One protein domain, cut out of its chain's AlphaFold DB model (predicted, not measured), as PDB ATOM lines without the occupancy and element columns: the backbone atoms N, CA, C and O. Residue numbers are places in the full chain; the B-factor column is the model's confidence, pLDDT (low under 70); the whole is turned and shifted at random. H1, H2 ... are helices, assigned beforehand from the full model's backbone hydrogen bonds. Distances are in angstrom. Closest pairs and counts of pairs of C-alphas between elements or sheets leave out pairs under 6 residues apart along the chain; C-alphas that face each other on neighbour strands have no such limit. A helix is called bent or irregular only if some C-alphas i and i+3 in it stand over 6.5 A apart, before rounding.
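This is residues 206 to 285 of the 334 residues of the protein "Predicted protein" of Physcomitrium patens (UniProt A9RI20). What shape is this? It is a long, uneven helical hairpin: H1 and H2 meet near their turn and splay as a narrow V, and residues 258 to 285 of H2 stick out as a free arm. What builds it? The printed part has 80 residues with two named helices, H1 then H2, and no named strand: all helix. It is extended, with a radius of gyration of the C-alphas of 20.2 A and spans of 68 by 24 by 15 A.

How do the helices stand? H1, residues 206 to 236, and H2, residues 239 to 285, run opposite ways at a shallow tilt of 26 degrees. Where do they touch? H1 touches H2 with residues 222 to 233 alone, H2 touches H1 with 239 to 253 alone, and the closest C-alphas, of Leu 233 and Gln 239, are 5.2 A apart. H1 has a kink of 33 degrees near residue 222, H2 one of 27 degrees near residue 246. Are the backbones regularly paired? O i to N i+4 pairs are within hydrogen-bond range in 25 of 27 in H1 and 38 of 43 in H2.

Where is H1? It begins at C-alpha 206 (264.135, 233.058, 143.208) and is 42.3 A long; it is neither bent nor irregular, but only just: C-alphas 218 and 221 are 6.4 A apart. Where is H2? It is 66.5 A long, ends at C-alpha 285 (233.867, 233.293, 155.455), and is irregular: C-alphas 240 and 243 are 7.5 A apart.

How far does it reach? The two C-alphas farthest apart, of Gly 237 and Arg 284, are 68.4 A apart. Is it unbroken? The printed part has no cut, and the link from H1 to H2 is tight. Where is confidence low? Residues 256 to 285 have pLDDT under 70.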
ATOM      1  N   MET A 206     264.885 233.364 144.435       82.88
ATOM      2  CA  MET A 206     264.135 233.058 143.208       82.88
ATOM      3  C   MET A 206     264.850 233.524 141.930       82.88
ATOM      4  O   MET A 206     264.833 232.816 140.929       82.88
ATOM      5  N   GLY A 207     265.538 234.671 141.973       81.88
ATOM      6  CA  GLY A 207     266.312 235.174 140.832       81.88
ATOM      7  C   GLY A 207     267.457 234.242 140.421       81.88
ATOM      8  O   GLY A 207     267.681 234.039 139.231       81.88
ATOM      9  N   GLY A 208     268.135 233.614 141.388       83.81
ATOM     10  CA  GLY A 208     269.179 232.624 141.116       83.81
ATOM     11  C   GLY A 208     268.634 231.346 140.488       83.81
ATOM     12  O   GLY A 208     269.219 230.829 139.539       83.81
ATOM     13  N   VAL A 209     267.484 230.869 140.971       83.81
ATOM     14  CA  VAL A 209     266.789 229.714 140.382       83.81
ATOM     15  C   VAL A 209     266.392 230.009 138.938       83.81
ATOM     16  O   VAL A 209     266.710 229.226 138.051       83.81
ATOM     17  N   LEU A 210     265.776 231.168 138.678       83.88
ATOM     18  CA  LEU A 210     265.394 231.574 137.325       83.88
ATOM     19  C   LEU A 210     266.603 231.680 136.391       83.88
ATOM     20  O   LEU A 210     266.526 231.231 135.252       83.88
ATOM     21  N   LEU A 211     267.725 232.226 136.869       85.62
ATOM     22  CA  LEU A 211     268.935 232.356 136.062       85.62
ATOM     23  C   LEU A 211     269.576 230.996 135.746       85.62
ATOM     24  O   LEU A 211     269.993 230.780 134.611       85.62
ATOM     25  N   ARG A 212     269.619 230.068 136.712       84.38
ATOM     26  CA  ARG A 212     270.101 228.690 136.492       84.38
ATOM     27  C   ARG A 212     269.225 227.961 135.478       84.38
ATOM     28  O   ARG A 212     269.744 227.469 134.485       84.38
ATOM     29  N   THR A 213     267.907 228.007 135.659       83.69
ATOM     30  CA  THR A 213     266.953 227.411 134.715       83.69
ATOM     31  C   THR A 213     267.069 228.034 133.324       83.69
ATOM     32  O   THR A 213     267.035 227.322 132.324       83.69
ATOM     33  N   ALA A 214     267.240 229.356 133.227       84.50
ATOM     34  CA  ALA A 214     267.443 230.024 131.946       84.50
ATOM     35  C   ALA A 214     268.749 229.575 131.271       84.50
ATOM     36  O   ALA A 214     268.752 229.315 130.070       84.50
ATOM     37  N   ALA A 215     269.841 229.435 132.029       87.19
ATOM     38  CA  ALA A 215     271.106 228.920 131.512       87.19
ATOM     39  C   ALA A 215     270.979 227.465 131.028       87.19
ATOM     40  O   ALA A 215     271.465 227.140 129.943       87.19
ATOM     41  N   ASP A 216     270.271 226.615 131.775       85.06
ATOM     42  CA  ASP A 216     270.004 225.230 131.378       85.06
ATOM     43  C   ASP A 216     269.244 225.178 130.050       85.06
ATOM     44  O   ASP A 216     269.680 224.531 129.102       85.06
ATOM     45  N   GLN A 217     268.145 225.922 129.937       83.50
ATOM     46  CA  GLN A 217     267.278 225.863 128.760       83.50
ATOM     47  C   GLN A 217     267.887 226.521 127.517       83.50
ATOM     48  O   GLN A 217     267.696 226.028 126.406       83.50
ATOM     49  N   LEU A 218     268.613 227.631 127.678       84.56
ATOM     50  CA  LEU A 218     269.127 228.414 126.548       84.56
ATOM     51  C   LEU A 218     270.523 227.997 126.092       84.56
ATOM     52  O   LEU A 218     270.875 228.240 124.940       84.56
ATOM     53  N   VAL A 219     271.326 227.397 126.973       87.81
ATOM     54  CA  VAL A 219     272.716 227.037 126.664       87.81
ATOM     55  C   VAL A 219     272.895 225.529 126.701       87.81
ATOM     56  O   VAL A 219     273.294 224.938 125.697       87.81
ATOM     57  N   PHE A 220     272.572 224.884 127.821       85.50
ATOM     58  CA  PHE A 220     272.854 223.460 127.981       85.50
ATOM     59  C   PHE A 220     271.988 222.582 127.087       85.50
ATOM     60  O   PHE A 220     272.518 221.725 126.390       85.50
ATOM     61  N   THR A 221     270.678 222.817 127.052       83.19
ATOM     62  CA  THR A 221     269.740 222.044 126.231       83.19
ATOM     63  C   THR A 221     270.125 222.034 124.745       83.19
ATOM     64  O   THR A 221     270.293 220.942 124.198       83.19
ATOM     65  N   PRO A 222     270.325 223.179 124.053       86.62
ATOM     66  CA  PRO A 222     270.679 223.151 122.634       86.62
ATOM     67  C   PRO A 222     272.051 222.516 122.377       86.62
ATOM     68  O   PRO A 222     272.190 221.742 121.429       86.62
ATOM     69  N   LEU A 223     273.050 222.777 123.228       89.44
ATOM     70  CA  LEU A 223     274.367 222.140 123.110       89.44
ATOM     71  C   LEU A 223     274.289 220.626 123.346       89.44
ATOM     72  O   LEU A 223     274.902 219.854 122.610       89.44
ATOM     73  N   GLY A 224     273.498 220.201 124.330       85.50
ATOM     74  CA  GLY A 224     273.264 218.803 124.666       85.50
ATOM     75  C   GLY A 224     272.581 218.048 123.532       85.50
ATOM     76  O   GLY A 224     273.014 216.951 123.191       85.50
ATOM     77  N   VAL A 225     271.577 218.648 122.885       86.38
ATOM     78  CA  VAL A 225     270.897 218.066 121.716       86.38
ATOM     79  C   VAL A 225     271.855 217.919 120.530       86.38
ATOM     80  O   VAL A 225     271.893 216.857 119.904       86.38
ATOM     81  N   VAL A 226     272.656 218.948 120.230       90.75
ATOM     82  CA  VAL A 226     273.676 218.876 119.168       90.75
ATOM     83  C   VAL A 226     274.675 217.760 119.475       90.75
ATOM     84  O   VAL A 226     274.888 216.882 118.641       90.75
ATOM     85  N   GLY A 227     275.254 217.765 120.680       90.06
ATOM     86  CA  GLY A 227     276.226 216.764 121.117       90.06
ATOM     87  C   GLY A 227     275.661 215.346 121.061       90.06
ATOM     88  O   GLY A 227     276.308 214.446 120.530       90.06
ATOM     89  N   PHE A 228     274.417 215.169 121.509       88.44
ATOM     90  CA  PHE A 228     273.719 213.889 121.488       88.44
ATOM     91  C   PHE A 228     273.622 213.321 120.070       88.44
ATOM     92  O   PHE A 228     274.062 212.198 119.834       88.44
ATOM     93  N   PHE A 229     273.101 214.093 119.110       89.50
ATOM     94  CA  PHE A 229     272.956 213.610 117.734       89.50
ATOM     95  C   PHE A 229     274.298 213.404 117.037       89.50
ATOM     96  O   PHE A 229     274.432 212.457 116.262       89.50
ATOM     97  N   VAL A 230     275.299 214.241 117.320       92.56
ATOM     98  CA  VAL A 230     276.653 214.047 116.790       92.56
ATOM     99  C   VAL A 230     277.215 212.710 117.263       92.56
ATOM    100  O   VAL A 230     277.630 211.907 116.429       92.56
ATOM    101  N   VAL A 231     277.201 212.434 118.568       91.75
ATOM    102  CA  VAL A 231     277.755 211.186 119.113       91.75
ATOM    103  C   VAL A 231     276.942 209.980 118.644       91.75
ATOM    104  O   VAL A 231     277.522 209.016 118.148       91.75
ATOM    105  N   LEU A 232     275.610 210.047 118.719       89.56
ATOM    106  CA  LEU A 232     274.726 208.956 118.304       89.56
ATOM    107  C   LEU A 232     274.943 208.570 116.838       89.56
ATOM    108  O   LEU A 232     275.177 207.403 116.530       89.56
ATOM    109  N   LEU A 233     274.925 209.545 115.924       91.69
ATOM    110  CA  LEU A 233     275.074 209.266 114.496       91.69
ATOM    111  C   LEU A 233     276.493 208.817 114.133       91.69
ATOM    112  O   LEU A 233     276.651 208.061 113.175       91.69
ATOM    113  N   ASN A 234     277.514 209.225 114.892       93.19
ATOM    114  CA  ASN A 234     278.867 208.690 114.734       93.19
ATOM    115  C   ASN A 234     278.941 207.213 115.152       93.19
ATOM    116  O   ASN A 234     279.476 206.403 114.400       93.19
ATOM    117  N   LEU A 235     278.354 206.843 116.295       90.69
ATOM    118  CA  LEU A 235     278.324 205.452 116.775       90.69
ATOM    119  C   LEU A 235     277.505 204.527 115.851       90.69
ATOM    120  O   LEU A 235     277.877 203.374 115.598       90.69
ATOM    121  N   GLU A 236     276.416 205.042 115.277       89.19
ATOM    122  CA  GLU A 236     275.598 204.313 114.302       89.19
ATOM    123  C   GLU A 236     276.214 204.284 112.889       89.19
ATOM    124  O   GLU A 236     275.890 203.398 112.094       89.19
ATOM    125  N   GLY A 237     277.144 205.191 112.576       90.19
ATOM    126  CA  GLY A 237     277.744 205.337 111.244       90.19
ATOM    127  C   GLY A 237     276.849 206.072 110.236       90.19
ATOM    128  O   GLY A 237     276.987 205.886 109.029       90.19
ATOM    129  N   ARG A 238     275.923 206.910 110.716       91.12
ATOM    130  CA  ARG A 238     274.880 207.614 109.940       91.12
ATOM    131  C   ARG A 238     275.090 209.132 109.891       91.12
ATOM    132  O   ARG A 238     274.144 209.914 109.878       91.12
ATOM    133  N   GLN A 239     276.347 209.560 109.830       90.75
ATOM    134  CA  GLN A 239     276.751 210.974 109.844       90.75
ATOM    135  C   GLN A 239     276.108 211.847 108.747       90.75
ATOM    136  O   GLN A 239     275.924 213.044 108.952       90.75
ATOM    137  N   ALA A 240     275.718 211.264 107.609       91.88
ATOM    138  CA  ALA A 240     275.069 211.996 106.518       91.88
ATOM    139  C   ALA A 240     273.678 212.545 106.892       91.88
ATOM    140  O   ALA A 240     273.239 213.535 106.317       91.88
ATOM    141  N   GLU A 241     272.996 211.940 107.870       91.81
ATOM    142  CA  GLU A 241     271.665 212.376 108.318       91.81
ATOM    143  C   GLU A 241     271.715 213.520 109.346       91.81
ATOM    144  O   GLU A 241     270.674 214.073 109.711       91.81
ATOM    145  N   LEU A 242     272.910 213.892 109.822       91.75
ATOM    146  CA  LEU A 242     273.105 214.898 110.868       91.75
ATOM    147  C   LEU A 242     272.386 216.234 110.594       91.75
ATOM    148  O   LEU A 242     271.635 216.662 111.475       91.75
ATOM    149  N   PRO A 243     272.544 216.900 109.429       91.38
ATOM    150  CA  PRO A 243     271.918 218.206 109.210       91.38
ATOM    151  C   PRO A 243     270.385 218.139 109.229       91.38
ATOM    152  O   PRO A 243     269.734 219.043 109.758       91.38
ATOM    153  N   ASP A 244     269.800 217.056 108.714       91.50
ATOM    154  CA  ASP A 244     268.347 216.884 108.655       91.50
ATOM    155  C   ASP A 244     267.748 216.602 110.033       91.50
ATOM    156  O   ASP A 244     266.707 217.161 110.394       91.50
ATOM    157  N   LYS A 245     268.405 215.743 110.825       87.44
ATOM    158  CA  LYS A 245     267.984 215.449 112.203       87.44
ATOM    159  C   LYS A 245     268.116 216.684 113.080       87.44
ATOM    160  O   LYS A 245     267.190 217.004 113.822       87.44
ATOM    161  N   LEU A 246     269.222 217.410 112.939       89.75
ATOM    162  CA  LEU A 246     269.495 218.592 113.737       89.75
ATOM    163  C   LEU A 246     268.507 219.723 113.431       89.75
ATOM    164  O   LEU A 246     267.977 220.335 114.355       89.75
ATOM    165  N   ARG A 247     268.169 219.947 112.154       88.81
ATOM    166  CA  ARG A 247     267.135 220.917 111.760       88.81
ATOM    167  C   ARG A 247     265.788 220.611 112.415       88.81
ATOM    168  O   ARG A 247     265.164 221.518 112.958       88.81
ATOM    169  N   LYS A 248     265.355 219.346 112.391       87.06
ATOM    170  CA  LYS A 248     264.092 218.921 113.020       87.06
ATOM    171  C   LYS A 248     264.132 219.096 114.536       87.06
ATOM    172  O   LYS A 248     263.177 219.601 115.115       87.06
ATOM    173  N   ALA A 249     265.245 218.726 115.168       82.12
ATOM    174  CA  ALA A 249     265.423 218.879 116.606       82.12
ATOM    175  C   ALA A 249     265.374 220.355 117.030       82.12
ATOM    176  O   ALA A 249     264.658 220.695 117.963       82.12
ATOM    177  N   PHE A 250     266.046 221.251 116.302       83.88
ATOM    178  CA  PHE A 250     265.990 222.685 116.592       83.88
ATOM    179  C   PHE A 250     264.608 223.291 116.371       83.88
ATOM    180  O   PHE A 250     264.201 224.154 117.145       83.88
ATOM    181  N   GLN A 251     263.869 222.842 115.354       82.75
ATOM    182  CA  GLN A 251     262.484 223.273 115.158       82.75
ATOM    183  C   GLN A 251     261.620 222.909 116.367       82.75
ATOM    184  O   GLN A 251     260.893 223.763 116.864       82.75
ATOM    185  N   LEU A 252     261.754 221.685 116.883       75.38
ATOM    186  CA  LEU A 252     261.040 221.240 118.079       75.38
ATOM    187  C   LEU A 252     261.454 222.032 119.323       75.38
ATOM    188  O   LEU A 252     260.589 222.574 119.994       75.38
ATOM    189  N   VAL A 253     262.757 222.200 119.573       75.31
ATOM    190  CA  VAL A 253     263.262 222.965 120.730       75.31
ATOM    191  C   VAL A 253     262.803 224.424 120.691       75.31
ATOM    192  O   VAL A 253     262.408 224.978 121.713       75.31
ATOM    193  N   THR A 254     262.808 225.054 119.513       71.88
ATOM    194  CA  THR A 254     262.350 226.442 119.351       71.88
ATOM    195  C   THR A 254     260.849 226.561 119.613       71.88
ATOM    196  O   THR A 254     260.413 227.506 120.266       71.88
ATOM    197  N   LEU A 255     260.056 225.597 119.133       71.06
ATOM    198  CA  LEU A 255     258.616 225.557 119.374       71.06
ATOM    199  C   LEU A 255     258.292 225.272 120.842       71.06
ATOM    200  O   LEU A 255     257.405 225.924 121.383       71.06
ATOM    201  N   ASP A 256     259.019 224.366 121.495       68.06
ATOM    202  CA  ASP A 256     258.848 224.073 122.916       68.06
ATOM    203  C   ASP A 256     259.236 225.268 123.780       68.06
ATOM    204  O   ASP A 256     258.456 225.647 124.644       68.06
ATOM    205  N   LEU A 257     260.360 225.944 123.521       68.94
ATOM    206  CA  LEU A 257     260.695 227.201 124.203       68.94
ATOM    207  C   LEU A 257     259.571 228.233 124.035       68.94
ATOM    208  O   LEU A 257     259.136 228.837 125.012       68.94
ATOM    209  N   PHE A 258     259.041 228.382 122.820       63.53
ATOM    210  CA  PHE A 258     257.978 229.341 122.530       63.53
ATOM    211  C   PHE A 258     256.654 228.990 123.232       63.53
ATOM    212  O   PHE A 258     256.030 229.846 123.860       63.53
ATOM    213  N   LEU A 259     256.240 227.722 123.187       63.59
ATOM    214  CA  LEU A 259     255.015 227.223 123.817       63.59
ATOM    215  C   LEU A 259     255.131 227.167 125.341       63.59
ATOM    216  O   LEU A 259     254.165 227.471 126.039       63.59
ATOM    217  N   HIS A 260     256.298 226.815 125.875       65.31
ATOM    218  CA  HIS A 260     256.538 226.739 127.309       65.31
ATOM    219  C   HIS A 260     256.633 228.138 127.926       65.31
ATOM    220  O   HIS A 260     256.060 228.353 128.997       65.31
ATOM    221  N   SER A 261     257.232 229.114 127.228       59.53
ATOM    222  CA  SER A 261     257.115 230.536 127.576       59.53
ATOM    223  C   SER A 261     255.657 231.000 127.551       59.53
ATOM    224  O   SER A 261     255.218 231.658 128.491       59.53
ATOM    225  N   PHE A 262     254.870 230.603 126.545       54.28
ATOM    226  CA  PHE A 262     253.445 230.945 126.464       54.28
ATOM    227  C   PHE A 262     252.627 230.326 127.613       54.28
ATOM    228  O   PHE A 262     251.743 230.969 128.178       54.28
ATOM    229  N   ARG A 263     252.947 229.089 128.009       56.56
ATOM    230  CA  ARG A 263     252.271 228.355 129.088       56.56
ATOM    231  C   ARG A 263     252.632 228.885 130.478       56.56
ATOM    232  O   ARG A 263     251.757 228.945 131.339       56.56
ATOM    233  N   LEU A 264     253.877 229.319 130.686       55.19
ATOM    234  CA  LEU A 264     254.307 229.995 131.914       55.19
ATOM    235  C   LEU A 264     253.685 231.393 132.035       55.19
ATOM    236  O   LEU A 264     253.221 231.750 133.115       55.19
ATOM    237  N   LEU A 265     253.551 232.133 130.927       53.34
ATOM    238  CA  LEU A 265     252.832 233.414 130.921       53.34
ATOM    239  C   LEU A 265     251.347 233.249 131.297       53.34
ATOM    240  O   LEU A 265     250.786 234.094 131.989       53.34
ATOM    241  N   GLN A 266     250.708 232.152 130.871       47.06
ATOM    242  CA  GLN A 266     249.315 231.838 131.215       47.06
ATOM    243  C   GLN A 266     249.147 231.400 132.676       47.06
ATOM    244  O   GLN A 266     248.151 231.760 133.299       47.06
ATOM    245  N   LEU A 267     250.104 230.661 133.247       49.72
ATOM    246  CA  LEU A 267     250.059 230.254 134.657       49.72
ATOM    247  C   LEU A 267     250.283 231.431 135.615       49.72
ATOM    248  O   LEU A 267     249.619 231.488 136.646       49.72
ATOM    249  N   GLU A 268     251.114 232.409 135.251       47.81
ATOM    250  CA  GLU A 268     251.228 233.684 135.975       47.81
ATOM    251  C   GLU A 268     249.923 234.500 135.885       47.81
ATOM    252  O   GLU A 268     249.411 234.970 136.903       47.81
ATOM    253  N   PHE A 269     249.301 234.588 134.698       45.75
ATOM    254  CA  PHE A 269     248.028 235.307 134.510       45.75
ATOM    255  C   PHE A 269     246.856 234.660 135.273       45.75
ATOM    256  O   PHE A 269     246.072 235.350 135.931       45.75
ATOM    257  N   TRP A 270     246.745 233.328 135.244       43.81
ATOM    258  CA  TRP A 270     245.726 232.586 135.995       43.81
ATOM    259  C   TRP A 270     246.040 232.501 137.493       43.81
ATOM    260  O   TRP A 270     245.112 232.490 138.301       43.81
ATOM    261  N   GLY A 271     247.316 232.506 137.882       44.47
ATOM    262  CA  GLY A 271     247.765 232.587 139.272       44.47
ATOM    263  C   GLY A 271     247.399 233.924 139.921       44.47
ATOM    264  O   GLY A 271     246.837 233.936 141.015       44.47
ATOM    265  N   TRP A 272     247.600 235.045 139.219       45.78
ATOM    266  CA  TRP A 272     247.188 236.379 139.682       45.78
ATOM    267  C   TRP A 272     245.664 236.575 139.690       45.78
ATOM    268  O   TRP A 272     245.115 237.122 140.655       45.78
ATOM    269  N   CYS A 273     244.947 236.071 138.679       42.59
ATOM    270  CA  CYS A 273     243.479 236.072 138.684       42.59
ATOM    271  C   CYS A 273     242.893 235.164 139.783       42.59
ATOM    272  O   CYS A 273     241.926 235.543 140.444       42.59
ATOM    273  N   GLY A 274     243.488 233.993 140.026       48.09
ATOM    274  CA  GLY A 274     243.075 233.055 141.071       48.09
ATOM    275  C   GLY A 274     243.355 233.568 142.486       48.09
ATOM    276  O   GLY A 274     242.477 233.491 143.347       48.09
ATOM    277  N   ALA A 275     244.529 234.164 142.718       43.66
ATOM    278  CA  ALA A 275     244.898 234.770 144.000       43.66
ATOM    279  C   ALA A 275     244.003 235.973 144.348       43.66
ATOM    280  O   ALA A 275     243.540 236.090 145.486       43.66
ATOM    281  N   SER A 276     243.654 236.803 143.358       48.66
ATOM    282  CA  SER A 276     242.715 237.921 143.537       48.66
ATOM    283  C   SER A 276     241.300 237.447 143.905       48.66
ATOM    284  O   SER A 276     240.633 238.068 144.736       48.66
ATOM    285  N   LEU A 277     240.853 236.309 143.354       46.38
ATOM    286  CA  LEU A 277     239.545 235.706 143.648       46.38
ATOM    287  C   LEU A 277     239.509 234.964 145.001       46.38
ATOM    288  O   LEU A 277     238.453 234.854 145.633       46.38
ATOM    289  N   PHE A 278     240.651 234.440 145.456       42.81
ATOM    290  CA  PHE A 278     240.774 233.750 146.741       42.81
ATOM    291  C   PHE A 278     240.883 234.739 147.909       42.81
ATOM    292  O   PHE A 278     240.249 234.523 148.941       42.81
ATOM    293  N   LEU A 279     241.563 235.876 147.729       49.81
ATOM    294  CA  LEU A 279     241.610 236.951 148.730       49.81
ATOM    295  C   LEU A 279     240.257 237.671 148.894       49.81
ATOM    296  O   LEU A 279     239.887 238.027 150.012       49.81
ATOM    297  N   THR A 280     239.450 237.790 147.832       50.31
ATOM    298  CA  THR A 280     238.064 238.306 147.935       50.31
ATOM    299  C   THR A 280     237.070 237.300 148.525       50.31
ATOM    300  O   THR A 280     236.035 237.697 149.066       50.31
ATOM    301  N   ARG A 281     237.354 235.991 148.468       44.44
ATOM    302  CA  ARG A 281     236.527 234.952 149.116       44.44
ATOM    303  C   ARG A 281     236.966 234.606 150.540       44.44
ATOM    304  O   ARG A 281     236.121 234.161 151.317       44.44
ATOM    305  N   GLY A 282     238.235 234.815 150.887       36.56
ATOM    306  CA  GLY A 282     238.786 234.582 152.226       36.56
ATOM    307  C   GLY A 282     238.231 235.541 153.280       36.56
ATOM    308  O   GLY A 282     237.998 235.136 154.413       36.56
ATOM    309  N   THR A 283     237.895 236.772 152.892       43.56
ATOM    310  CA  THR A 283     237.227 237.737 153.779       43.56
ATOM    311  C   THR A 283     235.742 237.429 153.998       43.56
ATOM    312  O   THR A 283     235.222 237.727 155.066       43.56
ATOM    313  N   ARG A 284     235.052 236.742 153.074       43.94
ATOM    314  CA  ARG A 284     233.608 236.437 153.208       43.94
ATOM    315  C   ARG A 284     233.246 235.288 154.150       43.94
ATOM    316  O   ARG A 284     232.067 235.126 154.449       43.94
ATOM    317  N   ARG A 285     234.193 234.454 154.596       39.75
ATOM    318  CA  ARG A 285     233.867 233.293 155.455       39.75
ATOM    319  C   ARG A 285     233.896 233.586 156.960       39.75
ATOM    320  O   ARG A 285     233.519 232.706 157.725       39.75
TER     321      ARG A 285